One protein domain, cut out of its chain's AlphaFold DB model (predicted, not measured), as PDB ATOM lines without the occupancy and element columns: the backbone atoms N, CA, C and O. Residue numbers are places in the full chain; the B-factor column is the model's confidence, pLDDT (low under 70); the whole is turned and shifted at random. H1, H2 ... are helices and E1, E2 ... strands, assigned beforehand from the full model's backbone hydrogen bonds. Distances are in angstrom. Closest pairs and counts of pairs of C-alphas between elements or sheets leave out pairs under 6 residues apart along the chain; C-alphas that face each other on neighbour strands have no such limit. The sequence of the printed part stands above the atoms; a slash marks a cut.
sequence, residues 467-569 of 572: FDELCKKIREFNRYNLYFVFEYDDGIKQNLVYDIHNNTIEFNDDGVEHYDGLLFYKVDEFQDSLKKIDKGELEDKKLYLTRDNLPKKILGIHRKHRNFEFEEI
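Overview. This is residues 467 to 569 of the 572 residues of an uncharacterized protein of Streptococcus infantis ATCC 700779 (UniProt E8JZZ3). One strongly twisted sheet of six antiparallel strands makes the body; helix H1 packs on it, closest to E5 and E3, and the short helix H2 covers part of E3 and E2. The long link between E2 and E3, residues 499 to 517, loops out to Asp 509 and makes much of the length. The printed part has 103 residues, with elements in the order H1 E1 E2 E3 H2 E4 E5 E6; across the sheet the order is E4 E3 E2 E1 E5 E6. The class is mixed, helices and strands, and the whole is compact, with a radius of gyration of the C-alphas of 13.7 A and spans of 43 by 29 by 29 A.

Arrangement. H1, residues 467 to 477, is on the sheet at a height of 8.6 A. E1, residues 483 to 487, and E2, residues 493 to 498, form a hairpin, with N 496 and O 484 2.8 A apart. E3, residues 518 to 523, forms a hairpin with E2, and N 521 and O 497 are 2.9 A apart. E1, E2 and E3 form a meander, each strand the antiparallel neighbour of the one before. The closest C-alphas of H1 and E3, those of Cys 471 and Leu 518, are 7.1 A apart. H2, residues 529 to 534, is on the sheet at a height of 9.7 A, only just over E3 and E2, with 3 C-alphas falling on each. It runs slantwise to the strands, at 47 degrees to E2 on the local plane. E4, residues 542 to 545, is an edge strand, antiparallel to E3, with N 520 and O 543 2.8 A apart. E5, residues 553 to 560, is antiparallel to E1 at 151 degrees, with N 485 and O 555 2.8 A apart. The closest C-alphas of H1 and E5, those of Phe 477 and Gly 556, are 6.9 A apart. E6, residues 563 to 568, the other edge strand, forms a hairpin with E5, with N 556 and O 567 2.8 A apart. H1 and H2 are apart. In H1 and H2 every O i to N i+4 pair is within hydrogen-bond range.

Along the chain. H1 begins with C-alpha 467 at (104.714, 153.922, 149.576) and is 15.4 A long. E1 measures 13.6 A, E2 15.5 A, E3 15.9 A, H2 8.8 A and E4 10.0 A. E5 is 21.7 A long, and E6, 16.4 A, ends with C-alpha 568 at (97.876, 146.384, 161.736).

Size, cuts and confidence. The two C-alphas farthest apart, those of Asp 509 and Arg 562, are 44.6 A apart. The printed part has no cut. The link from E2 to E3 is long. The mean pLDDT of the printed part is 86.7, and residues 559 to 564 are under 70.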
ATOM      1  N   PHE A 467     103.552 154.505 148.910       89.31
ATOM      2  CA  PHE A 467     104.714 153.922 149.576       89.31
ATOM      3  C   PHE A 467     105.321 154.867 150.620       89.31
ATOM      4  O   PHE A 467     105.598 154.448 151.743       89.31
ATOM      5  N   ASP A 468     105.468 156.148 150.287       88.88
ATOM      6  CA  ASP A 468     106.031 157.140 151.204       88.88
ATOM      7  C   ASP A 468     105.131 157.332 152.438       88.88
ATOM      8  O   ASP A 468     105.629 157.451 153.559       88.88
ATOM      9  N   GLU A 469     103.805 157.285 152.275       87.88
ATOM     10  CA  GLU A 469     102.847 157.302 153.392       87.88
ATOM     11  C   GLU A 469     102.934 156.044 154.268       87.88
ATOM     12  O   GLU A 469     102.866 156.135 155.498       87.88
ATOM     13  N   LEU A 470     103.141 154.867 153.667       90.19
ATOM     14  CA  LEU A 470     103.402 153.644 154.426       90.19
ATOM     15  C   LEU A 470     104.686 153.778 155.254       90.19
ATOM     16  O   LEU A 470     104.691 153.467 156.449       90.19
ATOM     17  N   CYS A 471     105.762 154.274 154.643       90.75
ATOM     18  CA  CYS A 471     107.019 154.520 155.334       90.75
ATOM     19  C   CYS A 471     106.824 155.484 156.509       90.75
ATOM     20  O   CYS A 471     107.255 155.169 157.618       90.75
ATOM     21  N   LYS A 472     106.097 156.593 156.323       89.19
ATOM     22  CA  LYS A 472     105.746 157.522 157.411       89.19
ATOM     23  C   LYS A 472     105.026 156.818 158.555       89.19
ATOM     24  O   LYS A 472     105.467 156.937 159.694       89.19
ATOM     25  N   LYS A 473     103.990 156.021 158.275       89.06
ATOM     26  CA  LYS A 473     103.239 155.275 159.305       89.06
ATOM     27  C   LYS A 473     104.120 154.295 160.088       89.06
ATOM     28  O   LYS A 473     104.073 154.274 161.318       89.06
ATOM     29  N   ILE A 474     104.968 153.521 159.405       91.12
ATOM     30  CA  ILE A 474     105.935 152.607 160.047       91.12
ATOM     31  C   ILE A 474     106.877 153.381 160.974       91.12
ATOM     32  O   ILE A 474     107.174 152.951 162.091       91.12
ATOM     33  N   ARG A 475     107.345 154.547 160.526       89.50
ATOM     34  CA  ARG A 475     108.229 155.404 161.315       89.50
ATOM     35  C   ARG A 475     107.515 156.073 162.473       89.50
ATOM     36  O   ARG A 475     108.086 156.179 163.543       89.50
ATOM     37  N   GLU A 476     106.272 156.494 162.326       86.50
ATOM     38  CA  GLU A 476     105.499 157.008 163.454       86.50
ATOM     39  C   GLU A 476     105.263 155.924 164.510       86.50
ATOM     40  O   GLU A 476     105.373 156.206 165.708       86.50
ATOM     41  N   PHE A 477     105.043 154.678 164.076       86.00
ATOM     42  CA  PHE A 477     104.934 153.527 164.966       86.00
ATOM     43  C   PHE A 477     106.223 153.268 165.759       86.00
ATOM     44  O   PHE A 477     106.156 152.861 166.922       86.00
ATOM     45  N   ASN A 478     107.399 153.559 165.182       76.25
ATOM     46  CA  ASN A 478     108.691 153.336 165.842       76.25
ATOM     47  C   ASN A 478     108.835 154.062 167.193       76.25
ATOM     48  O   ASN A 478     109.611 153.632 168.047       76.25
ATOM     49  N   ARG A 479     108.042 155.120 167.421       75.62
ATOM     50  CA  ARG A 479     107.972 155.840 168.700       75.62
ATOM     51  C   ARG A 479     107.435 154.967 169.832       75.62
ATOM     52  O   ARG A 479     107.713 155.249 170.994       75.62
ATOM     53  N   TYR A 480     106.661 153.938 169.496       77.12
ATOM     54  CA  TYR A 480     106.093 152.980 170.438       77.12
ATOM     55  C   TYR A 480     106.950 151.716 170.551       77.12
ATOM     56  O   TYR A 480     107.177 151.244 171.667       77.12
ATOM     57  N   ASN A 481     107.427 151.158 169.428       84.38
ATOM     58  CA  ASN A 481     108.308 149.985 169.425       84.38
ATOM     59  C   ASN A 481     109.030 149.761 168.080       84.38
ATOM     60  O   ASN A 481     108.580 150.225 167.041       84.38
ATOM     61  N   LEU A 482     110.106 148.966 168.088       89.81
ATOM     62  CA  LEU A 482     110.943 148.657 166.917       89.81
ATOM     63  C   LEU A 482     110.611 147.320 166.237       89.81
ATOM     64  O   LEU A 482     111.291 146.929 165.291       89.81
ATOM     65  N   TYR A 483     109.622 146.585 166.741       92.62
ATOM     66  CA  TYR A 483     109.336 145.221 166.306       92.62
ATOM     67  C   TYR A 483     108.123 145.162 165.386       92.62
ATOM     68  O   TYR A 483     107.056 145.686 165.714       92.62
ATOM     69  N   PHE A 484     108.299 144.466 164.267       94.00
ATOM     70  CA  PHE A 484     107.304 144.316 163.219       94.00
ATOM     71  C   PHE A 484     107.185 142.853 162.788       94.00
ATOM     72  O   PHE A 484     108.139 142.078 162.893       94.00
ATOM     73  N   VAL A 485     106.017 142.482 162.270       93.88
ATOM     74  CA  VAL A 485     105.809 141.233 161.533       93.88
ATOM     75  C   VAL A 485     105.276 141.570 160.152       93.88
ATOM     76  O   VAL A 485     104.238 142.221 160.037       93.88
ATOM     77  N   PHE A 486     105.975 141.123 159.113       94.62
ATOM     78  CA  PHE A 486     105.493 141.218 157.735       94.62
ATOM     79  C   PHE A 486     104.887 139.881 157.318       94.62
ATOM     80  O   PHE A 486     105.498 138.833 157.539       94.62
ATOM     81  N   GLU A 487     103.696 139.917 156.727       93.00
ATOM     82  CA  GLU A 487     103.007 138.762 156.143       93.00
ATOM     83  C   GLU A 487     102.904 138.959 154.628       93.00
ATOM     84  O   GLU A 487     102.360 139.967 154.177       93.00
ATOM     85  N   TYR A 488     103.434 138.017 153.852       90.00
ATOM     86  CA  TYR A 488     103.447 138.052 152.386       90.00
ATOM     87  C   TYR A 488     102.322 137.197 151.781       90.00
ATOM     88  O   TYR A 488     101.655 136.431 152.481       90.00
ATOM     89  N   ASP A 489     102.088 137.330 150.474       86.69
ATOM     90  CA  ASP A 489     100.992 136.641 149.774       86.69
ATOM     91  C   ASP A 489     101.096 135.111 149.786       86.69
ATOM     92  O   ASP A 489     100.079 134.417 149.746       86.69
ATOM     93  N   ASP A 490     102.311 134.583 149.894       87.75
ATOM     94  CA  ASP A 490     102.596 133.155 150.047       87.75
ATOM     95  C   ASP A 490     102.323 132.622 151.470       87.75
ATOM     96  O   ASP A 490     102.495 131.432 151.738       87.75
ATOM     97  N   GLY A 491     101.871 133.487 152.385       85.31
ATOM     98  CA  GLY A 491     101.589 133.164 153.781       85.31
ATOM     99  C   GLY A 491     102.824 133.162 154.684       85.31
ATOM    100  O   GLY A 491     102.697 132.861 155.876       85.31
ATOM    101  N   ILE A 492     104.010 133.501 154.164       88.88
ATOM    102  CA  ILE A 492     105.229 133.595 154.968       88.88
ATOM    103  C   ILE A 492     105.136 134.801 155.905       88.88
ATOM    104  O   ILE A 492     104.852 135.923 155.484       88.88
ATOM    105  N   LYS A 493     105.436 134.561 157.187       92.38
ATOM    106  CA  LYS A 493     105.554 135.592 158.223       92.38
ATOM    107  C   LYS A 493     107.010 135.782 158.617       92.38
ATOM    108  O   LYS A 493     107.702 134.803 158.888       92.38
ATOM    109  N   GLN A 494     107.462 137.029 158.672       93.88
ATOM    110  CA  GLN A 494     108.830 137.375 159.060       93.88
ATOM    111  C   GLN A 494     108.817 138.339 160.241       93.88
ATOM    112  O   GLN A 494     108.204 139.402 160.163       93.88
ATOM    113  N   ASN A 495     109.520 137.973 161.314       94.12
ATOM    114  CA  ASN A 495     109.778 138.859 162.444       94.12
ATOM    115  C   ASN A 495     110.938 139.793 162.084       94.12
ATOM    116  O   ASN A 495     112.006 139.349 161.650       94.12
ATOM    117  N   LEU A 496     110.718 141.092 162.258       95.00
ATOM    118  CA  LEU A 496     111.602 142.145 161.780       95.00
ATOM    119  C   LEU A 496     111.859 143.174 162.874       95.00
ATOM    120  O   LEU A 496     110.949 143.573 163.604       95.00
ATOM    121  N   VAL A 497     113.103 143.626 162.962       93.38
ATOM    122  CA  VAL A 497     113.500 144.749 163.813       93.38
ATOM    123  C   VAL A 497     113.842 145.932 162.922       93.38
ATOM    124  O   VAL A 497     114.682 145.808 162.035       93.38
ATOM    125  N   TYR A 498     113.174 147.057 163.145       93.56
ATOM    126  CA  TYR A 498     113.405 148.303 162.422       93.56
ATOM    127  C   TYR A 498     114.778 148.891 162.761       93.56
ATOM    128  O   TYR A 498     115.121 149.037 163.937       93.56
ATOM    129  N   ASP A 499     115.550 149.250 161.736       90.94
ATOM    130  CA  ASP A 499     116.858 149.880 161.906       90.94
ATOM    131  C   ASP A 499     116.703 151.383 162.185       90.94
ATOM    132  O   ASP A 499     116.368 152.169 161.302       90.94
ATOM    133  N   ILE A 500     116.952 151.799 163.427       85.06
ATOM    134  CA  ILE A 500     116.846 153.207 163.835       85.06
ATOM    135  C   ILE A 500     117.992 154.087 163.329       85.06
ATOM    136  O   ILE A 500     117.851 155.308 163.309       85.06
ATOM    137  N   HIS A 501     119.131 153.492 162.977       84.44
ATOM    138  CA  HIS A 501     120.342 154.225 162.626       84.44
ATOM    139  C   HIS A 501     120.369 154.576 161.144       84.44
ATOM    140  O   HIS A 501     120.765 155.685 160.792       84.44
ATOM    141  N   ASN A 502     119.917 153.656 160.291       87.12
ATOM    142  CA  ASN A 502     119.965 153.836 158.843       87.12
ATOM    143  C   ASN A 502     118.664 154.398 158.251       87.12
ATOM    144  O   ASN A 502     118.699 155.010 157.189       87.12
ATOM    145  N   ASN A 503     117.522 154.268 158.936       90.56
ATOM    146  CA  ASN A 503     116.258 154.803 158.429       90.56
ATOM    147  C   ASN A 503     116.023 156.261 158.857       90.56
ATOM    148  O   ASN A 503     115.349 156.562 159.855       90.56
ATOM    149  N   THR A 504     116.560 157.186 158.068       85.31
ATOM    150  CA  THR A 504     116.388 158.634 158.272       85.31
ATOM    151  C   THR A 504     115.202 159.198 157.476       85.31
ATOM    152  O   THR A 504     114.565 158.478 156.717       85.31
ATOM    153  N   ILE A 505     114.799 160.457 157.734       86.56
ATOM    154  CA  ILE A 505     113.825 161.122 156.848       86.56
ATOM    155  C   ILE A 505     114.585 161.558 155.606       86.56
ATOM    156  O   ILE A 505     115.523 162.348 155.712       86.56
ATOM    157  N   GLU A 506     114.146 161.066 154.461       82.75
ATOM    158  CA  GLU A 506     114.666 161.438 153.158       82.75
ATOM    159  C   GLU A 506     113.703 162.428 152.497       82.75
ATOM    160  O   GLU A 506     112.483 162.366 152.667       82.75
ATOM    161  N   PHE A 507     114.267 163.413 151.802       85.12
ATOM    162  CA  PHE A 507     113.513 164.459 151.125       85.12
ATOM    163  C   PHE A 507     114.030 164.599 149.703       85.12
ATOM    164  O   PHE A 507     115.243 164.708 149.495       85.12
ATOM    165  N   ASN A 508     113.113 164.677 148.746       84.44
ATOM    166  CA  ASN A 508     113.460 165.028 147.376       84.44
ATOM    167  C   ASN A 508     113.831 166.523 147.253       84.44
ATOM    168  O   ASN A 508     113.749 167.293 148.218       84.44
ATOM    169  N   ASP A 509     114.216 166.945 146.049       82.62
ATOM    170  CA  ASP A 509     114.626 168.330 145.761       82.62
ATOM    171  C   ASP A 509     113.492 169.354 145.940       82.62
ATOM    172  O   ASP A 509     113.742 170.539 146.161       82.62
ATOM    173  N   ASP A 510     112.236 168.902 145.931       81.25
ATOM    174  CA  ASP A 510     111.071 169.729 146.239       81.25
ATOM    175  C   ASP A 510     110.808 169.844 147.751       81.25
ATOM    176  O   ASP A 510     109.849 170.502 148.164       81.25
ATOM    177  N   GLY A 511     111.620 169.221 148.610       80.94
ATOM    178  CA  GLY A 511     111.389 169.191 150.054       80.94
ATOM    179  C   GLY A 511     110.116 168.429 150.428       80.94
ATOM    180  O   GLY A 511     109.448 168.784 151.399       80.94
ATOM    181  N   VAL A 512     109.749 167.420 149.637       83.44
ATOM    182  CA  VAL A 512     108.707 166.444 149.964       83.44
ATOM    183  C   VAL A 512     109.394 165.190 150.487       83.44
ATOM    184  O   VAL A 512     110.407 164.752 149.945       83.44
ATOM    185  N   GLU A 513     108.865 164.652 151.579       85.75
ATOM    186  CA  GLU A 513     109.359 163.418 152.179       85.75
ATOM    187  C   GLU A 513     109.183 162.248 151.205       85.75
ATOM    188  O   GLU A 513     108.068 162.014 150.737       85.75
ATOM    189  N   HIS A 514     110.282 161.558 150.903       87.50
ATOM    190  CA  HIS A 514     110.369 160.519 149.883       87.50
ATOM    191  C   HIS A 514     111.324 159.420 150.333       87.50
ATOM    192  O   HIS A 514     112.399 159.748 150.821       87.50
ATOM    193  N   TYR A 515     110.956 158.154 150.153       88.38
ATOM    194  CA  TYR A 515     111.736 157.006 150.604       88.38
ATOM    195  C   TYR A 515     112.056 156.057 149.456       88.38
ATOM    196  O   TYR A 515     111.146 155.573 148.777       88.38
ATOM    197  N   ASP A 516     113.327 155.688 149.311       88.44
ATOM    198  CA  ASP A 516     113.717 154.565 148.446       88.44
ATOM    199  C   ASP A 516     113.377 153.211 149.095       88.44
ATOM    200  O   ASP A 516     113.013 152.243 148.418       88.44
ATOM    201  N   GLY A 517     113.435 153.151 150.427       92.00
ATOM    202  CA  GLY A 517     113.023 151.995 151.209       92.00
ATOM    203  C   GLY A 517     113.266 152.154 152.706       92.00
ATOM    204  O   GLY A 517     113.823 153.148 153.162       92.00
ATOM    205  N   LEU A 518     112.852 151.151 153.481       94.38
ATOM    206  CA  LEU A 518     113.147 151.058 154.913       94.38
ATOM    207  C   LEU A 518     113.901 149.768 155.223       94.38
ATOM    208  O   LEU A 518     113.490 148.683 154.818       94.38
ATOM    209  N   LEU A 519     114.985 149.881 155.976       95.00
ATOM    210  CA  LEU A 519     115.825 148.774 156.402       95.00
ATOM    211  C   LEU A 519     115.309 148.126 157.692       95.00
ATOM    212  O   LEU A 519     115.041 148.781 158.702       95.00
ATOM    213  N   PHE A 520     115.239 146.805 157.665       95.94
ATOM    214  CA  PHE A 520     114.915 145.942 158.784       95.94
ATOM    215  C   PHE A 520     115.935 144.811 158.900       95.94
ATOM    216  O   PHE A 520     116.578 144.421 157.926       95.94
ATOM    217  N   TYR A 521     116.020 144.217 160.084       96.06
ATOM    218  CA  TYR A 521     116.773 142.993 160.334       96.06
ATOM    219  C   TYR A 521     115.819 141.833 160.600       96.06
ATOM    220  O   TYR A 521     114.977 141.912 161.499       96.06
ATOM    221  N   LYS A 522     115.962 140.741 159.841       94.94
ATOM    222  CA  LYS A 522     115.224 139.496 160.087       94.94
ATOM    223  C   LYS A 522     115.735 138.839 161.357       94.94
ATOM    224  O   LYS A 522     116.934 138.599 161.511       94.94
ATOM    225  N   VAL A 523     114.812 138.493 162.244       92.88
ATOM    226  CA  VAL A 523     115.118 137.815 163.504       92.88
ATOM    227  C   VAL A 523     114.226 136.603 163.676       92.88
ATOM    228  O   VAL A 523     113.083 136.599 163.240       92.88
ATOM    229  N   ASP A 524     114.742 135.565 164.323       87.44
ATOM    230  CA  ASP A 524     113.926 134.398 164.659       87.44
ATOM    231  C   ASP A 524     113.022 134.742 165.862       87.44
ATOM    232  O   ASP A 524     111.811 134.524 165.842       87.44
ATOM    233  N   GLU A 525     113.598 135.424 166.859       85.25
ATOM    234  CA  GLU A 525     112.920 135.952 168.045       85.25
ATOM    235  C   GLU A 525     113.370 137.395 168.328       85.25
ATOM    236  O   GLU A 525     114.522 137.760 168.092       85.25
ATOM    237  N   PHE A 526     112.482 138.222 168.890       87.56
ATOM    238  CA  PHE A 526     112.814 139.612 169.240       87.56
ATOM    239  C   PHE A 526     113.771 139.730 170.434       87.56
ATOM    240  O   PHE A 526     114.399 140.774 170.627       87.56
ATOM    241  N   GLN A 527     113.897 138.684 171.250       85.44
ATOM    242  CA  GLN A 527     114.730 138.710 172.445       85.44
ATOM    243  C   GLN A 527     116.221 138.806 172.084       85.44
ATOM    244  O   GLN A 527     116.708 138.123 171.190       85.44
ATOM    245  N   ASP A 528     116.935 139.715 172.757       84.75
ATOM    246  CA  ASP A 528     118.348 140.054 172.509       84.75
ATOM    247  C   ASP A 528     118.689 140.507 171.071       84.75
ATOM    248  O   ASP A 528     119.857 140.748 170.772       84.75
ATOM    249  N   SER A 529     117.690 140.703 170.202       86.12
ATOM    250  CA  SER A 529     117.871 141.108 168.801       86.12
ATOM    251  C   SER A 529     118.678 142.398 168.648       86.12
ATOM    252  O   SER A 529     119.644 142.415 167.896       86.12
ATOM    253  N   LEU A 530     118.358 143.439 169.421       84.94
ATOM    254  CA  LEU A 530     119.069 144.725 169.382       84.94
ATOM    255  C   LEU A 530     120.567 144.566 169.686       84.94
ATOM    256  O   LEU A 530     121.396 145.074 168.946       84.94
ATOM    257  N   LYS A 531     120.931 143.750 170.688       85.88
ATOM    258  CA  LYS A 531     122.344 143.483 171.009       85.88
ATOM    259  C   LYS A 531     123.074 142.768 169.871       85.88
ATOM    260  O   LYS A 531     124.278 142.946 169.723       85.88
ATOM    261  N   LYS A 532     122.375 141.911 169.119       85.88
ATOM    262  CA  LYS A 532     122.943 141.217 167.955       85.88
ATOM    263  C   LYS A 532     123.150 142.182 166.788       85.88
ATOM    264  O   LYS A 532     124.182 142.099 166.131       85.88
ATOM    265  N   ILE A 533     122.218 143.118 166.576       86.44
ATOM    266  CA  ILE A 533     122.363 144.207 165.595       86.44
ATOM    267  C   ILE A 533     123.578 145.070 165.955       86.44
ATOM    268  O   ILE A 533     124.457 145.240 165.117       86.44
ATOM    269  N   ASP A 534     123.694 145.510 167.212       84.62
ATOM    270  CA  ASP A 534     124.804 146.360 167.676       84.62
ATOM    271  C   ASP A 534     126.183 145.699 167.500       84.62
ATOM    272  O   ASP A 534     127.190 146.372 167.290       84.62
ATOM    273  N   LYS A 535     126.242 144.365 167.582       87.94
ATOM    274  CA  LYS A 535     127.463 143.577 167.355       87.94
ATOM    275  C   LYS A 535     127.729 143.251 165.880       87.94
ATOM    276  O   LYS A 535     128.745 142.623 165.586       87.94
ATOM    277  N   GLY A 536     126.830 143.627 164.970       86.12
ATOM    278  CA  GLY A 536     126.910 143.298 163.544       86.12
ATOM    279  C   GLY A 536     126.619 141.827 163.217       86.12
ATOM    280  O   GLY A 536     126.922 141.371 162.119       86.12
ATOM    281  N   GLU A 537     126.026 141.064 164.140       88.88
ATOM    282  CA  GLU A 537     125.763 139.621 163.982       88.88
ATOM    283  C   GLU A 537     124.582 139.312 163.040       88.88
ATOM    284  O   GLU A 537     124.314 138.147 162.761       88.88
ATOM    285  N   LEU A 538     123.844 140.334 162.588       88.62
ATOM    286  CA  LEU A 538     122.663 140.201 161.719       88.62
ATOM    287  C   LEU A 538     122.828 140.908 160.366       88.62
ATOM    288  O   LEU A 538     121.850 141.111 159.651       88.62
ATOM    289  N   GLU A 539     124.048 141.295 159.995       88.50
ATOM    290  CA  GLU A 539     124.325 142.028 158.752       88.50
ATOM    291  C   GLU A 539     123.905 141.271 157.479       88.50
ATOM    292  O   GLU A 539     123.427 141.875 156.519       88.50
ATOM    293  N   ASP A 540     123.992 139.944 157.493       91.06
ATOM    294  CA  ASP A 540     123.529 139.043 156.434       91.06
ATOM    295  C   ASP A 540     121.999 138.841 156.418       91.06
ATOM    296  O   ASP A 540     121.445 138.312 155.454       91.06
ATOM    297  N   LYS A 541     121.298 139.295 157.464       92.81
ATOM    298  CA  LYS A 541     119.842 139.183 157.636       92.81
ATOM    299  C   LYS A 541     119.081 140.484 157.349       92.81
ATOM    300  O   LYS A 541     117.922 140.619 157.750       92.81
ATOM    301  N   LYS A 542     119.694 141.434 156.643       94.44
ATOM    302  CA  LYS A 542     119.047 142.686 156.223       94.44
ATOM    303  C   LYS A 542     117.881 142.444 155.259       94.44
ATOM    304  O   LYS A 542     117.952 141.617 154.350       94.44
ATOM    305  N   LEU A 543     116.805 143.195 155.451       94.38
ATOM    306  CA  LEU A 543     115.641 143.263 154.577       94.38
ATOM    307  C   LEU A 543     115.328 144.728 154.302       94.38
ATOM    308  O   LEU A 543     115.124 145.497 155.233       94.38
ATOM    309  N   TYR A 544     115.249 145.095 153.031       94.38
ATOM    310  CA  TYR A 544     114.775 146.409 152.619       94.38
ATOM    311  C   TYR A 544     113.318 146.282 152.210       94.38
ATOM    312  O   TYR A 544     113.022 145.515 151.303       94.38
ATOM    313  N   LEU A 545     112.422 147.006 152.871       94.38
ATOM    314  CA  LEU A 545     111.072 147.246 152.382       94.38
ATOM    315  C   LEU A 545     111.158 148.289 151.266       94.38
ATOM    316  O   LEU A 545     111.632 149.392 151.517       94.38
ATOM    317  N   THR A 546     110.705 147.950 150.068       93.06
ATOM    318  CA  THR A 546     110.686 148.797 148.870       93.06
ATOM    319  C   THR A 546     109.335 148.667 148.163       93.06
ATOM    320  O   THR A 546     108.519 147.800 148.493       93.06
ATOM    321  N   ARG A 547     109.098 149.512 147.154       90.81
ATOM    322  CA  ARG A 547     107.888 149.463 146.313       90.81
ATOM    323  C   ARG A 547     107.683 148.099 145.638       90.81
ATOM    324  O   ARG A 547     106.547 147.681 145.447       90.81
ATOM    325  N   ASP A 548     108.771 147.391 145.338       90.56
ATOM    326  CA  ASP A 548     108.748 146.116 144.609       90.56
ATOM    327  C   ASP A 548     108.508 144.889 145.505       90.56
ATOM    328  O   ASP A 548     108.335 143.780 144.998       90.56
ATOM    329  N   ASN A 549     108.528 145.047 146.834       89.50
ATOM    330  CA  ASN A 549     108.436 143.920 147.768       89.50
ATOM    331  C   ASN A 549     107.481 144.163 148.944       89.50
ATOM    332  O   ASN A 549     107.701 143.678 150.059       89.50
ATOM    333  N   LEU A 550     106.398 144.892 148.676       90.56
ATOM    334  CA  LEU A 550     105.370 145.192 149.661       90.56
ATOM    335  C   LEU A 550     104.756 143.908 150.253       90.56
ATOM    336  O   LEU A 550     104.265 143.057 149.508       90.56
ATOM    337  N   PRO A 551     104.756 143.746 151.587       91.25
ATOM    338  CA  PRO A 551     104.031 142.665 152.236       91.25
ATOM    339  C   PRO A 551     102.523 142.918 152.161       91.25
ATOM    340  O   PRO A 551     102.055 144.056 152.142       91.25
ATOM    341  N   LYS A 552     101.748 141.836 152.205       90.00
ATOM    342  CA  LYS A 552     100.287 141.881 152.259       90.00
ATOM    343  C   LYS A 552      99.782 142.529 153.547       90.00
ATOM    344  O   LYS A 552      98.760 143.210 153.529       90.00
ATOM    345  N   LYS A 553     100.467 142.283 154.670       91.06
ATOM    346  CA  LYS A 553     100.167 142.907 155.966       91.06
ATOM    347  C   LYS A 553     101.427 143.284 156.718       91.06
ATOM    348  O   LYS A 553     102.404 142.534 156.730       91.06
ATOM    349  N   ILE A 554     101.349 144.410 157.419       92.88
ATOM    350  CA  ILE A 554     102.391 144.898 158.318       92.88
ATOM    351  C   ILE A 554     101.782 145.027 159.704       92.88
ATOM    352  O   ILE A 554     100.825 145.771 159.901       92.88
ATOM    353  N   LEU A 555     102.334 144.293 160.664       91.44
ATOM    354  CA  LEU A 555     101.896 144.324 162.053       91.44
ATOM    355  C   LEU A 555     102.987 144.969 162.906       91.44
ATOM    356  O   LEU A 555     104.069 144.400 163.048       91.44
ATOM    357  N   GLY A 556     102.705 146.134 163.481       90.06
ATOM    358  CA  GLY A 556     103.524 146.736 164.527       90.06
ATOM    359  C   GLY A 556     103.232 146.079 165.877       90.06
ATOM    360  O   GLY A 556     102.081 145.782 166.200       90.06
ATOM    361  N   ILE A 557     104.264 145.823 166.681       88.06
ATOM    362  CA  ILE A 557     104.112 145.147 167.975       88.06
ATOM    363  C   ILE A 557     104.223 146.150 169.119       88.06
ATOM    364  O   ILE A 557     105.295 146.687 169.373       88.06
ATOM    365  N   HIS A 558     103.167 146.333 169.904       80.50
ATOM    366  CA  HIS A 558     103.212 147.087 171.158       80.50
ATOM    367  C   HIS A 558     103.722 146.220 172.305       80.50
ATOM    368  O   HIS A 558     103.267 145.090 172.503       80.50
ATOM    369  N   ARG A 559     104.624 146.764 173.125       65.38
ATOM    370  CA  ARG A 559     105.086 146.103 174.351       65.38
ATOM    371  C   ARG A 559     104.354 146.674 175.568       65.38
ATOM    372  O   ARG A 559     104.780 147.679 176.130       65.38
ATOM    373  N   LYS A 560     103.285 146.011 176.027       57.84
ATOM    374  CA  LYS A 560     102.616 146.336 177.303       57.84
ATOM    375  C   LYS A 560     103.014 145.332 178.379       57.84
ATOM    376  O   LYS A 560     102.526 144.205 178.411       57.84
ATOM    377  N   HIS A 561     103.883 145.752 179.297       61.69
ATOM    378  CA  HIS A 561     104.389 144.933 180.408       61.69
ATOM    379  C   HIS A 561     104.992 143.581 179.960       61.69
ATOM    380  O   HIS A 561     106.190 143.511 179.686       61.69
ATOM    381  N   ARG A 562     104.171 142.517 179.915       51.66
ATOM    382  CA  ARG A 562     104.521 141.126 179.565       51.66
ATOM    383  C   ARG A 562     103.744 140.560 178.361       51.66
ATOM    384  O   ARG A 562     104.024 139.430 177.980       51.66
ATOM    385  N   ASN A 563     102.814 141.315 177.767       56.12
ATOM    386  CA  ASN A 563     102.024 140.885 176.609       56.12
ATOM    387  C   ASN A 563     102.373 141.717 175.365       56.12
ATOM    388  O   ASN A 563     102.705 142.902 175.470       56.12
ATOM    389  N   PHE A 564     102.271 141.084 174.196       64.38
ATOM    390  CA  PHE A 564     102.391 141.728 172.892       64.38
ATOM    391  C   PHE A 564     100.993 141.992 172.327       64.38
ATOM    392  O   PHE A 564     100.194 141.064 172.202       64.38
ATOM    393  N   GLU A 565     100.697 143.249 172.008       74.06
ATOM    394  CA  GLU A 565      99.512 143.627 171.230       74.06
ATOM    395  C   GLU A 565      99.963 143.954 169.804       74.06
ATOM    396  O   GLU A 565     100.991 144.603 169.619       74.06
ATOM    397  N   PHE A 566      99.218 143.490 168.803       78.62
ATOM    398  CA  PHE A 566      99.519 143.744 167.394       78.62
ATOM    399  C   PHE A 566      98.622 144.864 166.877       78.62
ATOM    400  O   PHE A 566      97.405 144.812 167.057       78.62
ATOM    401  N   GLU A 567      99.221 145.845 166.219       83.38
ATOM    402  CA  GLU A 567      98.526 146.878 165.459       83.38
ATOM    403  C   GLU A 567      98.795 146.640 163.975       83.38
ATOM    404  O   GLU A 567      99.946 146.610 163.545       83.38
ATOM    405  N   GLU A 568      97.741 146.429 163.189       85.00
ATOM    406  CA  GLU A 568      97.876 146.384 161.736       85.00
ATOM    407  C   GLU A 568      98.101 147.807 161.228       85.00
ATOM    408  O   GLU A 568      97.276 148.694 161.443       85.00
ATOM    409  N   ILE A 569      99.236 148.027 160.570       81.75
ATOM    410  CA  ILE A 569      99.548 149.296 159.923       81.75
ATOM    411  C   ILE A 569      98.825 149.286 158.583       81.75
ATOM    412  O   ILE A 569      99.312 148.741 157.593       81.75
TER     413      ILE A 569